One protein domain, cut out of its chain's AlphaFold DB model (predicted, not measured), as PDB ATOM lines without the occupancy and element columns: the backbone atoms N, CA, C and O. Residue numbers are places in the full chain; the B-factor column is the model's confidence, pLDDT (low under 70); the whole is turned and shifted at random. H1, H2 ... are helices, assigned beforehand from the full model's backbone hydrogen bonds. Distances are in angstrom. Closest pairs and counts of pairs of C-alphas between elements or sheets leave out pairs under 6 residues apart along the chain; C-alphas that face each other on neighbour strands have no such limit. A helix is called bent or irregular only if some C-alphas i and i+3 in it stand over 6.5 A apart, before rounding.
ATOM      1  N   ASP A   2       3.419 -25.696 -30.067       92.12
ATOM      2  CA  ASP A   2       3.429 -27.059 -29.533       92.12
ATOM      3  C   ASP A   2       3.946 -28.069 -30.553       92.12
ATOM      4  O   ASP A   2       4.680 -28.973 -30.177       92.12
ATOM      5  N   LEU A   3       3.713 -27.823 -31.848       96.62
ATOM      6  CA  LEU A   3       4.254 -28.651 -32.930       96.62
ATOM      7  C   LEU A   3       5.788 -28.712 -32.900       96.62
ATOM      8  O   LEU A   3       6.373 -29.773 -33.058       96.62
ATOM      9  N   ALA A   4       6.460 -27.580 -32.673       97.50
ATOM     10  CA  ALA A   4       7.920 -27.561 -32.603       97.50
ATOM     11  C   ALA A   4       8.443 -28.345 -31.387       97.50
ATOM     12  O   ALA A   4       9.460 -29.029 -31.489       97.50
ATOM     13  N   ARG A   5       7.738 -28.271 -30.249       97.44
ATOM     14  CA  ARG A   5       8.064 -29.031 -29.036       97.44
ATOM     15  C   ARG A   5       7.851 -30.529 -29.248       97.44
ATOM     16  O   ARG A   5       8.719 -31.311 -28.882       97.44
ATOM     17  N   GLU A   6       6.729 -30.912 -29.844       97.88
ATOM     18  CA  GLU A   6       6.388 -32.300 -30.154       97.88
ATOM     19  C   GLU A   6       7.417 -32.923 -31.101       97.88
ATOM     20  O   GLU A   6       8.023 -33.936 -30.761       97.88
ATOM     21  N   VAL A   7       7.724 -32.245 -32.212       98.38
ATOM     22  CA  VAL A   7       8.753 -32.687 -33.164       98.38
ATOM     23  C   VAL A   7      10.123 -32.799 -32.486       98.38
ATOM     24  O   VAL A   7      10.867 -33.739 -32.755       98.38
ATOM     25  N   PHE A   8      10.477 -31.876 -31.584       98.31
ATOM     26  CA  PHE A   8      11.744 -31.953 -30.852       98.31
ATOM     27  C   PHE A   8      11.813 -33.176 -29.926       98.31
ATOM     28  O   PHE A   8      12.840 -33.854 -29.890       98.31
ATOM     29  N   ILE A   9      10.729 -33.473 -29.205       97.94
ATOM     30  CA  ILE A   9      10.640 -34.647 -28.329       97.94
ATOM     31  C   ILE A   9      10.731 -35.931 -29.160       97.94
ATOM     32  O   ILE A   9      11.543 -36.801 -28.845       97.94
ATOM     33  N   GLU A  10       9.971 -36.027 -30.252       98.50
ATOM     34  CA  GLU A  10       9.956 -37.201 -31.129       98.50
ATOM     35  C   GLU A  10      11.334 -37.467 -31.750       98.50
ATOM     36  O   GLU A  10      11.881 -38.565 -31.623       98.50
ATOM     37  N   VAL A  11      11.950 -36.444 -32.355       98.62
ATOM     38  CA  VAL A  11      13.302 -36.562 -32.922       98.62
ATOM     39  C   VAL A  11      14.315 -36.916 -31.830       98.62
ATOM     40  O   VAL A  11      15.205 -37.738 -32.059       98.62
ATOM     41  N   GLY A  12      14.173 -36.352 -30.626       98.44
ATOM     42  CA  GLY A  12      14.987 -36.701 -29.462       98.44
ATOM     43  C   GLY A  12      14.886 -38.186 -29.096       98.44
ATOM     44  O   GLY A  12      15.916 -38.848 -28.924       98.44
ATOM     45  N   HIS A  13      13.671 -38.736 -29.051       98.38
ATOM     46  CA  HIS A  13      13.431 -40.160 -28.802       98.38
ATOM     47  C   HIS A  13      14.024 -41.042 -29.904       98.38
ATOM     48  O   HIS A  13      14.722 -42.012 -29.601       98.38
ATOM     49  N   MET A  14      13.834 -40.681 -31.179       98.69
ATOM     50  CA  MET A  14      14.424 -41.413 -32.306       98.69
ATOM     51  C   MET A  14      15.955 -41.440 -32.238       98.69
ATOM     52  O   MET A  14      16.572 -42.486 -32.445       98.69
ATOM     53  N   LEU A  15      16.582 -40.306 -31.914       98.75
ATOM     54  CA  LEU A  15      18.035 -40.217 -31.774       98.75
ATOM     55  C   LEU A  15      18.555 -41.049 -30.598       98.75
ATOM     56  O   LEU A  15      19.594 -41.699 -30.741       98.75
ATOM     57  N   LYS A  16      17.844 -41.052 -29.464       98.50
ATOM     58  CA  LYS A  16      18.173 -41.893 -28.304       98.50
ATOM     59  C   LYS A  16      18.087 -43.376 -28.669       98.50
ATOM     60  O   LYS A  16      19.059 -44.095 -28.456       98.50
ATOM     61  N   LYS A  17      16.981 -43.804 -29.291       98.38
ATOM     62  CA  LYS A  17      16.765 -45.194 -29.720       98.38
ATOM     63  C   LYS A  17      17.842 -45.662 -30.696       98.38
ATOM     64  O   LYS A  17      18.391 -46.742 -30.514       98.38
ATOM     65  N   ARG A  18      18.188 -44.834 -31.690       98.56
ATOM     66  CA  ARG A  18      19.266 -45.152 -32.637       98.56
ATOM     67  C   ARG A  18      20.601 -45.356 -31.921       98.56
ATOM     68  O   ARG A  18      21.229 -46.379 -32.122       98.56
ATOM     69  N   ARG A  19      20.999 -44.434 -31.037       98.44
ATOM     70  CA  ARG A  19      22.264 -44.563 -30.289       98.44
ATOM     71  C   ARG A  19      22.301 -45.788 -29.381       98.44
ATOM     72  O   ARG A  19      23.359 -46.380 -29.226       98.44
ATOM     73  N   GLN A  20      21.178 -46.139 -28.762       98.00
ATOM     74  CA  GLN A  20      21.089 -47.343 -27.940       98.00
ATOM     75  C   GLN A  20      21.231 -48.607 -28.794       98.00
ATOM     76  O   GLN A  20      21.962 -49.508 -28.406       98.00
ATOM     77  N   ALA A  21      20.583 -48.653 -29.962       98.06
ATOM     78  CA  ALA A  21      20.726 -49.760 -30.901       98.06
ATOM     79  C   ALA A  21      22.164 -49.887 -31.428       98.06
ATOM     80  O   ALA A  21      22.701 -50.988 -31.424       98.06
ATOM     81  N   ASP A  22      22.797 -48.769 -31.804       98.19
ATOM     82  CA  ASP A  22      24.200 -48.737 -32.239       98.19
ATOM     83  C   ASP A  22      25.120 -49.272 -31.128       98.19
ATOM     84  O   ASP A  22      25.964 -50.127 -31.372       98.19
ATOM     85  N   LEU A  23      24.914 -48.818 -29.883       97.19
ATOM     86  CA  LEU A  23      25.694 -49.291 -28.743       97.19
ATOM     87  C   LEU A  23      25.530 -50.796 -28.534       97.19
ATOM     88  O   LEU A  23      26.533 -51.448 -28.308       97.19
ATOM     89  N   LEU A  24      24.305 -51.327 -28.593       95.94
ATOM     90  CA  LEU A  24      24.040 -52.757 -28.400       95.94
ATOM     91  C   LEU A  24      24.613 -53.615 -29.532       95.94
ATOM     92  O   LEU A  24      25.111 -54.701 -29.265       95.94
ATOM     93  N   HIS A  25      24.557 -53.132 -30.775       96.06
ATOM     94  CA  HIS A  25      25.114 -53.833 -31.930       96.06
ATOM     95  C   HIS A  25      26.647 -53.910 -31.874       96.06
ATOM     96  O   HIS A  25      27.228 -54.928 -32.235       96.06
ATOM     97  N   ASP A  26      27.292 -52.844 -31.394       96.00
ATOM     98  CA  ASP A  26      28.751 -52.750 -31.307       96.00
ATOM     99  C   ASP A  26      29.287 -53.117 -29.907       96.00
ATOM    100  O   ASP A  26      30.471 -52.919 -29.612       96.00
ATOM    101  N   PHE A  27      28.428 -53.614 -29.013       96.62
ATOM    102  CA  PHE A  27      28.821 -53.953 -27.652       96.62
ATOM    103  C   PHE A  27      29.579 -55.280 -27.613       96.62
ATOM    104  O   PHE A  27      29.103 -56.299 -28.101       96.62
ATOM    105  N   GLY A  28      30.715 -55.285 -26.914       95.94
ATOM    106  CA  GLY A  28      31.412 -56.513 -26.547       95.94
ATOM    107  C   GLY A  28      32.499 -56.952 -27.528       95.94
ATOM    108  O   GLY A  28      33.160 -56.141 -28.180       95.94
ATOM    109  N   CYS A  29      32.773 -58.252 -27.526       96.81
ATOM    110  CA  CYS A  29      33.736 -58.920 -28.394       96.81
ATOM    111  C   CYS A  29      33.358 -60.402 -28.544       96.81
ATOM    112  O   CYS A  29      32.416 -60.865 -27.913       96.81
ATOM    113  N   TYR A  30      34.162 -61.178 -29.273       97.69
ATOM    114  CA  TYR A  30      33.918 -62.608 -29.519       97.69
ATOM    115  C   TYR A  30      33.666 -63.475 -28.265       97.69
ATOM    116  O   TYR A  30      33.164 -64.584 -28.390       97.69
ATOM    117  N   LEU A  31      34.028 -63.012 -27.059       97.56
ATOM    118  CA  LEU A  31      33.746 -63.709 -25.796       97.56
ATOM    119  C   LEU A  31      32.324 -63.480 -25.263       97.56
ATOM    120  O   LEU A  31      31.863 -64.245 -24.423       97.56
ATOM    121  N   ASP A  45      20.590 -69.892  -8.749       98.38
ATOM    122  CA  ASP A  45      20.948 -69.548  -7.365       98.38
ATOM    123  C   ASP A  45      20.084 -68.399  -6.789       98.38
ATOM    124  O   ASP A  45      20.287 -67.222  -7.121       98.38
ATOM    125  N   PRO A  46      19.142 -68.689  -5.866       98.00
ATOM    126  CA  PRO A  46      18.305 -67.665  -5.245       98.00
ATOM    127  C   PRO A  46      19.064 -66.754  -4.265       98.00
ATOM    128  O   PRO A  46      18.611 -65.633  -4.016       98.00
ATOM    129  N   ASN A  47      20.193 -67.191  -3.693       98.44
ATOM    130  CA  ASN A  47      21.002 -66.341  -2.814       98.44
ATOM    131  C   ASN A  47      21.733 -65.273  -3.631       98.44
ATOM    132  O   ASN A  47      21.687 -64.094  -3.271       98.44
ATOM    133  N   LEU A  48      22.335 -65.664  -4.761       98.38
ATOM    134  CA  LEU A  48      22.950 -64.729  -5.705       98.38
ATOM    135  C   LEU A  48      21.936 -63.686  -6.189       98.38
ATOM    136  O   LEU A  48      22.216 -62.487  -6.153       98.38
ATOM    137  N   ARG A  49      20.726 -64.121  -6.556       98.38
ATOM    138  CA  ARG A  49      19.635 -63.225  -6.968       98.38
ATOM    139  C   ARG A  49      19.269 -62.209  -5.884       98.38
ATOM    140  O   ARG A  49      19.157 -61.020  -6.178       98.38
ATOM    141  N   ARG A  50      19.130 -62.651  -4.627       98.62
ATOM    142  CA  ARG A  50      18.862 -61.759  -3.483       98.62
ATOM    143  C   ARG A  50      19.978 -60.732  -3.311       98.62
ATOM    144  O   ARG A  50      19.700 -59.544  -3.185       98.62
ATOM    145  N   LYS A  51      21.238 -61.171  -3.387       98.75
ATOM    146  CA  LYS A  51      22.392 -60.276  -3.258       98.75
ATOM    147  C   LYS A  51      22.451 -59.240  -4.379       98.75
ATOM    148  O   LYS A  51      22.751 -58.078  -4.119       98.75
ATOM    149  N   LEU A  52      22.143 -59.624  -5.617       98.56
ATOM    150  CA  LEU A  52      22.072 -58.682  -6.734       98.56
ATOM    151  C   LEU A  52      20.915 -57.686  -6.584       98.56
ATOM    152  O   LEU A  52      21.091 -56.518  -6.926       98.56
ATOM    153  N   ALA A  53      19.779 -58.100  -6.020       98.50
ATOM    154  CA  ALA A  53      18.682 -57.189  -5.692       98.50
ATOM    155  C   ALA A  53      19.088 -56.158  -4.620       98.50
ATOM    156  O   ALA A  53      18.859 -54.961  -4.805       98.50
ATOM    157  N   GLU A  54      19.770 -56.586  -3.551       98.69
ATOM    158  CA  GLU A  54      20.354 -55.676  -2.550       98.69
ATOM    159  C   GLU A  54      21.362 -54.707  -3.186       98.69
ATOM    160  O   GLU A  54      21.327 -53.500  -2.933       98.69
ATOM    161  N   ASN A  55      22.244 -55.217  -4.053       98.56
ATOM    162  CA  ASN A  55      23.233 -54.404  -4.758       98.56
ATOM    163  C   ASN A  55      22.570 -53.373  -5.681       98.56
ATOM    164  O   ASN A  55      23.044 -52.239  -5.750       98.56
ATOM    165  N   ARG A  56      21.474 -53.740  -6.360       98.50
ATOM    166  CA  ARG A  56      20.679 -52.823  -7.188       98.50
ATOM    167  C   ARG A  56      20.121 -51.678  -6.344       98.50
ATOM    168  O   ARG A  56      20.363 -50.524  -6.684       98.50
ATOM    169  N   HIS A  57      19.461 -51.989  -5.228       98.56
ATOM    170  CA  HIS A  57      18.907 -50.979  -4.319       98.56
ATOM    171  C   HIS A  57      19.997 -50.046  -3.766       98.56
ATOM    172  O   HIS A  57      19.861 -48.822  -3.789       98.56
ATOM    173  N   LEU A  58      21.130 -50.607  -3.329       98.69
ATOM    174  CA  LEU A  58      22.262 -49.817  -2.843       98.69
ATOM    175  C   LEU A  58      22.866 -48.924  -3.940       98.69
ATOM    176  O   LEU A  58      23.258 -47.788  -3.666       98.69
ATOM    177  N   GLY A  59      22.976 -49.433  -5.169       98.50
ATOM    178  CA  GLY A  59      23.470 -48.679  -6.319       98.50
ATOM    179  C   GLY A  59      22.577 -47.484  -6.651       98.50
ATOM    180  O   GLY A  59      23.080 -46.376  -6.829       98.50
ATOM    181  N   GLU A  60      21.263 -47.690  -6.652       98.50
ATOM    182  CA  GLU A  60      20.267 -46.641  -6.874       98.50
ATOM    183  C   GLU A  60      20.317 -45.561  -5.784       98.50
ATOM    184  O   GLU A  60      20.435 -44.375  -6.097       98.50
ATOM    185  N   ALA A  61      20.356 -45.956  -4.505       98.50
ATOM    186  CA  ALA A  61      20.485 -45.019  -3.388       98.50
ATOM    187  C   ALA A  61      21.760 -44.159  -3.491       98.50
ATOM    188  O   ALA A  61      21.734 -42.952  -3.239       98.50
ATOM    189  N   LYS A  62      22.882 -44.757  -3.916       98.69
ATOM    190  CA  LYS A  62      24.142 -44.029  -4.137       98.69
ATOM    191  C   LYS A  62      24.051 -43.047  -5.301       98.69
ATOM    192  O   LYS A  62      24.562 -41.936  -5.178       98.69
ATOM    193  N   LEU A  63      23.421 -43.430  -6.413       98.62
ATOM    194  CA  LEU A  63      23.218 -42.530  -7.552       98.62
ATOM    195  C   LEU A  63      22.348 -41.332  -7.159       98.62
ATOM    196  O   LEU A  63      22.737 -40.194  -7.421       98.62
ATOM    197  N   ASN A  64      21.239 -41.573  -6.455       98.19
ATOM    198  CA  ASN A  64      20.354 -40.514  -5.966       98.19
ATOM    199  C   ASN A  64      21.079 -39.565  -5.005       98.19
ATOM    200  O   ASN A  64      21.029 -38.354  -5.192       98.19
ATOM    201  N   SER A  65      21.877 -40.098  -4.076       98.38
ATOM    202  CA  SER A  65      22.695 -39.277  -3.174       98.38
ATOM    203  C   SER A  65      23.658 -38.340  -3.921       98.38
ATOM    204  O   SER A  65      23.868 -37.198  -3.504       98.38
ATOM    205  N   VAL A  66      24.233 -38.787  -5.045       98.38
ATOM    206  CA  VAL A  66      25.082 -37.935  -5.891       98.38
ATOM    207  C   VAL A  66      24.256 -36.847  -6.577       98.38
ATOM    208  O   VAL A  66      24.676 -35.689  -6.556       98.38
ATOM    209  N   PHE A  67      23.097 -37.182  -7.150       98.25
ATOM    210  CA  PHE A  67      22.204 -36.186  -7.746       98.25
ATOM    211  C   PHE A  67      21.789 -35.126  -6.725       98.25
ATOM    212  O   PHE A  67      21.993 -33.939  -6.978       98.25
ATOM    213  N   ASP A  68      21.322 -35.541  -5.548       97.62
ATOM    214  CA  ASP A  68      20.897 -34.643  -4.473       97.62
ATOM    215  C   ASP A  68      22.023 -33.711  -4.035       97.62
ATOM    216  O   ASP A  68      21.823 -32.505  -3.884       97.62
ATOM    217  N   LYS A  69      23.242 -34.245  -3.895       97.88
ATOM    218  CA  LYS A  69      24.421 -33.444  -3.565       97.88
ATOM    219  C   LYS A  69      24.661 -32.340  -4.597       97.88
ATOM    220  O   LYS A  69      24.951 -31.208  -4.216       97.88
ATOM    221  N   PHE A  70      24.565 -32.645  -5.891       96.81
ATOM    222  CA  PHE A  70      24.781 -31.643  -6.939       96.81
ATOM    223  C   PHE A  70      23.617 -30.658  -7.072       96.81
ATOM    224  O   PHE A  70      23.863 -29.477  -7.311       96.81
ATOM    225  N   VAL A  71      22.378 -31.100  -6.842       96.31
ATOM    226  CA  VAL A  71      21.212 -30.211  -6.750       96.31
ATOM    227  C   VAL A  71      21.397 -29.209  -5.606       96.31
ATOM    228  O   VAL A  71      21.228 -28.008  -5.813       96.31
ATOM    229  N   GLN A  72      21.829 -29.669  -4.429       94.81
ATOM    230  CA  GLN A  72      22.115 -28.802  -3.281       94.81
ATOM    231  C   GLN A  72      23.254 -27.820  -3.574       94.81
ATOM    232  O   GLN A  72      23.117 -26.629  -3.307       94.81
ATOM    233  N   LEU A  73      24.358 -28.282  -4.173       94.44
ATOM    234  CA  LEU A  73      25.466 -27.401  -4.561       94.44
ATOM    235  C   LEU A  73      25.005 -26.299  -5.522       94.44
ATOM    236  O   LEU A  73      25.322 -25.132  -5.305       94.44
ATOM    237  N   GLN A  74      24.203 -26.644  -6.531       94.00
ATOM    238  CA  GLN A  74      23.669 -25.671  -7.484       94.00
ATOM    239  C   GLN A  74      22.741 -24.642  -6.814       94.00
ATOM    240  O   GLN A  74      22.740 -23.474  -7.202       94.00
ATOM    241  N   GLN A  75      21.968 -25.055  -5.805       89.88
ATOM    242  CA  GLN A  75      21.109 -24.163  -5.022       89.88
ATOM    243  C   GLN A  75      21.917 -23.242  -4.094       89.88
ATOM    244  O   GLN A  75      21.570 -22.071  -3.946       89.88
TER     245      GLN A  75
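AT A GLANCE: This is residues 2 to 31 and 45 to 75 of the 386 residues of an uncharacterized protein of Echinostoma caproni (UniProt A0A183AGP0). Two long helices, H1 and H2, slant across from each other with open space between them, and they run in broadly opposite directions. A short tail, residues 26 to 31, leads on from H1 to a cut in the chain, and H2 comes after the cut. The printed part has 61 residues with two named helices, H1 then H2, and no named strand; the class is all helix. It is extended, with a radius of gyration of the C-alphas of 18.7 A, and its flat outline spans 51 by 46 by 20 A.

HOW THE PARTS SIT: H1, residues 2 to 25, belongs to the stretch 2 to 31, which stands free. H2, residues 46 to 75, belongs to the stretch 45 to 75, which stands free too. H1 and H2 are apart, with no C-alpha of the one within 8 A of the other. The centre of H1 is at (15.111, -39.778, -30.587) and that of H2 at (21.831, -46.012, -5.156). In H1 and H2 every O i to N i+4 pair is within hydrogen-bond range, and neither helix is bent.

IN THESE COORDINATES: H1 begins at C-alpha 2, at (3.429, -27.059, -29.533), and ends at C-alpha 25, at (25.114, -53.833, -31.930), 34.5 A from first to last C-alpha. H2, the longest helix with 30 residues, measures 43.6 A from C-alpha 46, at (18.305, -67.665, -5.245), to C-alpha 75, at (21.109, -24.163, -5.022).

THE WHOLE: The two C-alphas farthest apart are those of Leu 3 and Asn 47, at 51.1 A. Residues 32 to 44 are not printed, and C-alphas 31 and 45 are 23.2 A apart across the cut. The link from H1 to H2 runs across this cut. The mean pLDDT of the printed part is 97.6, and no printed residue is under 70.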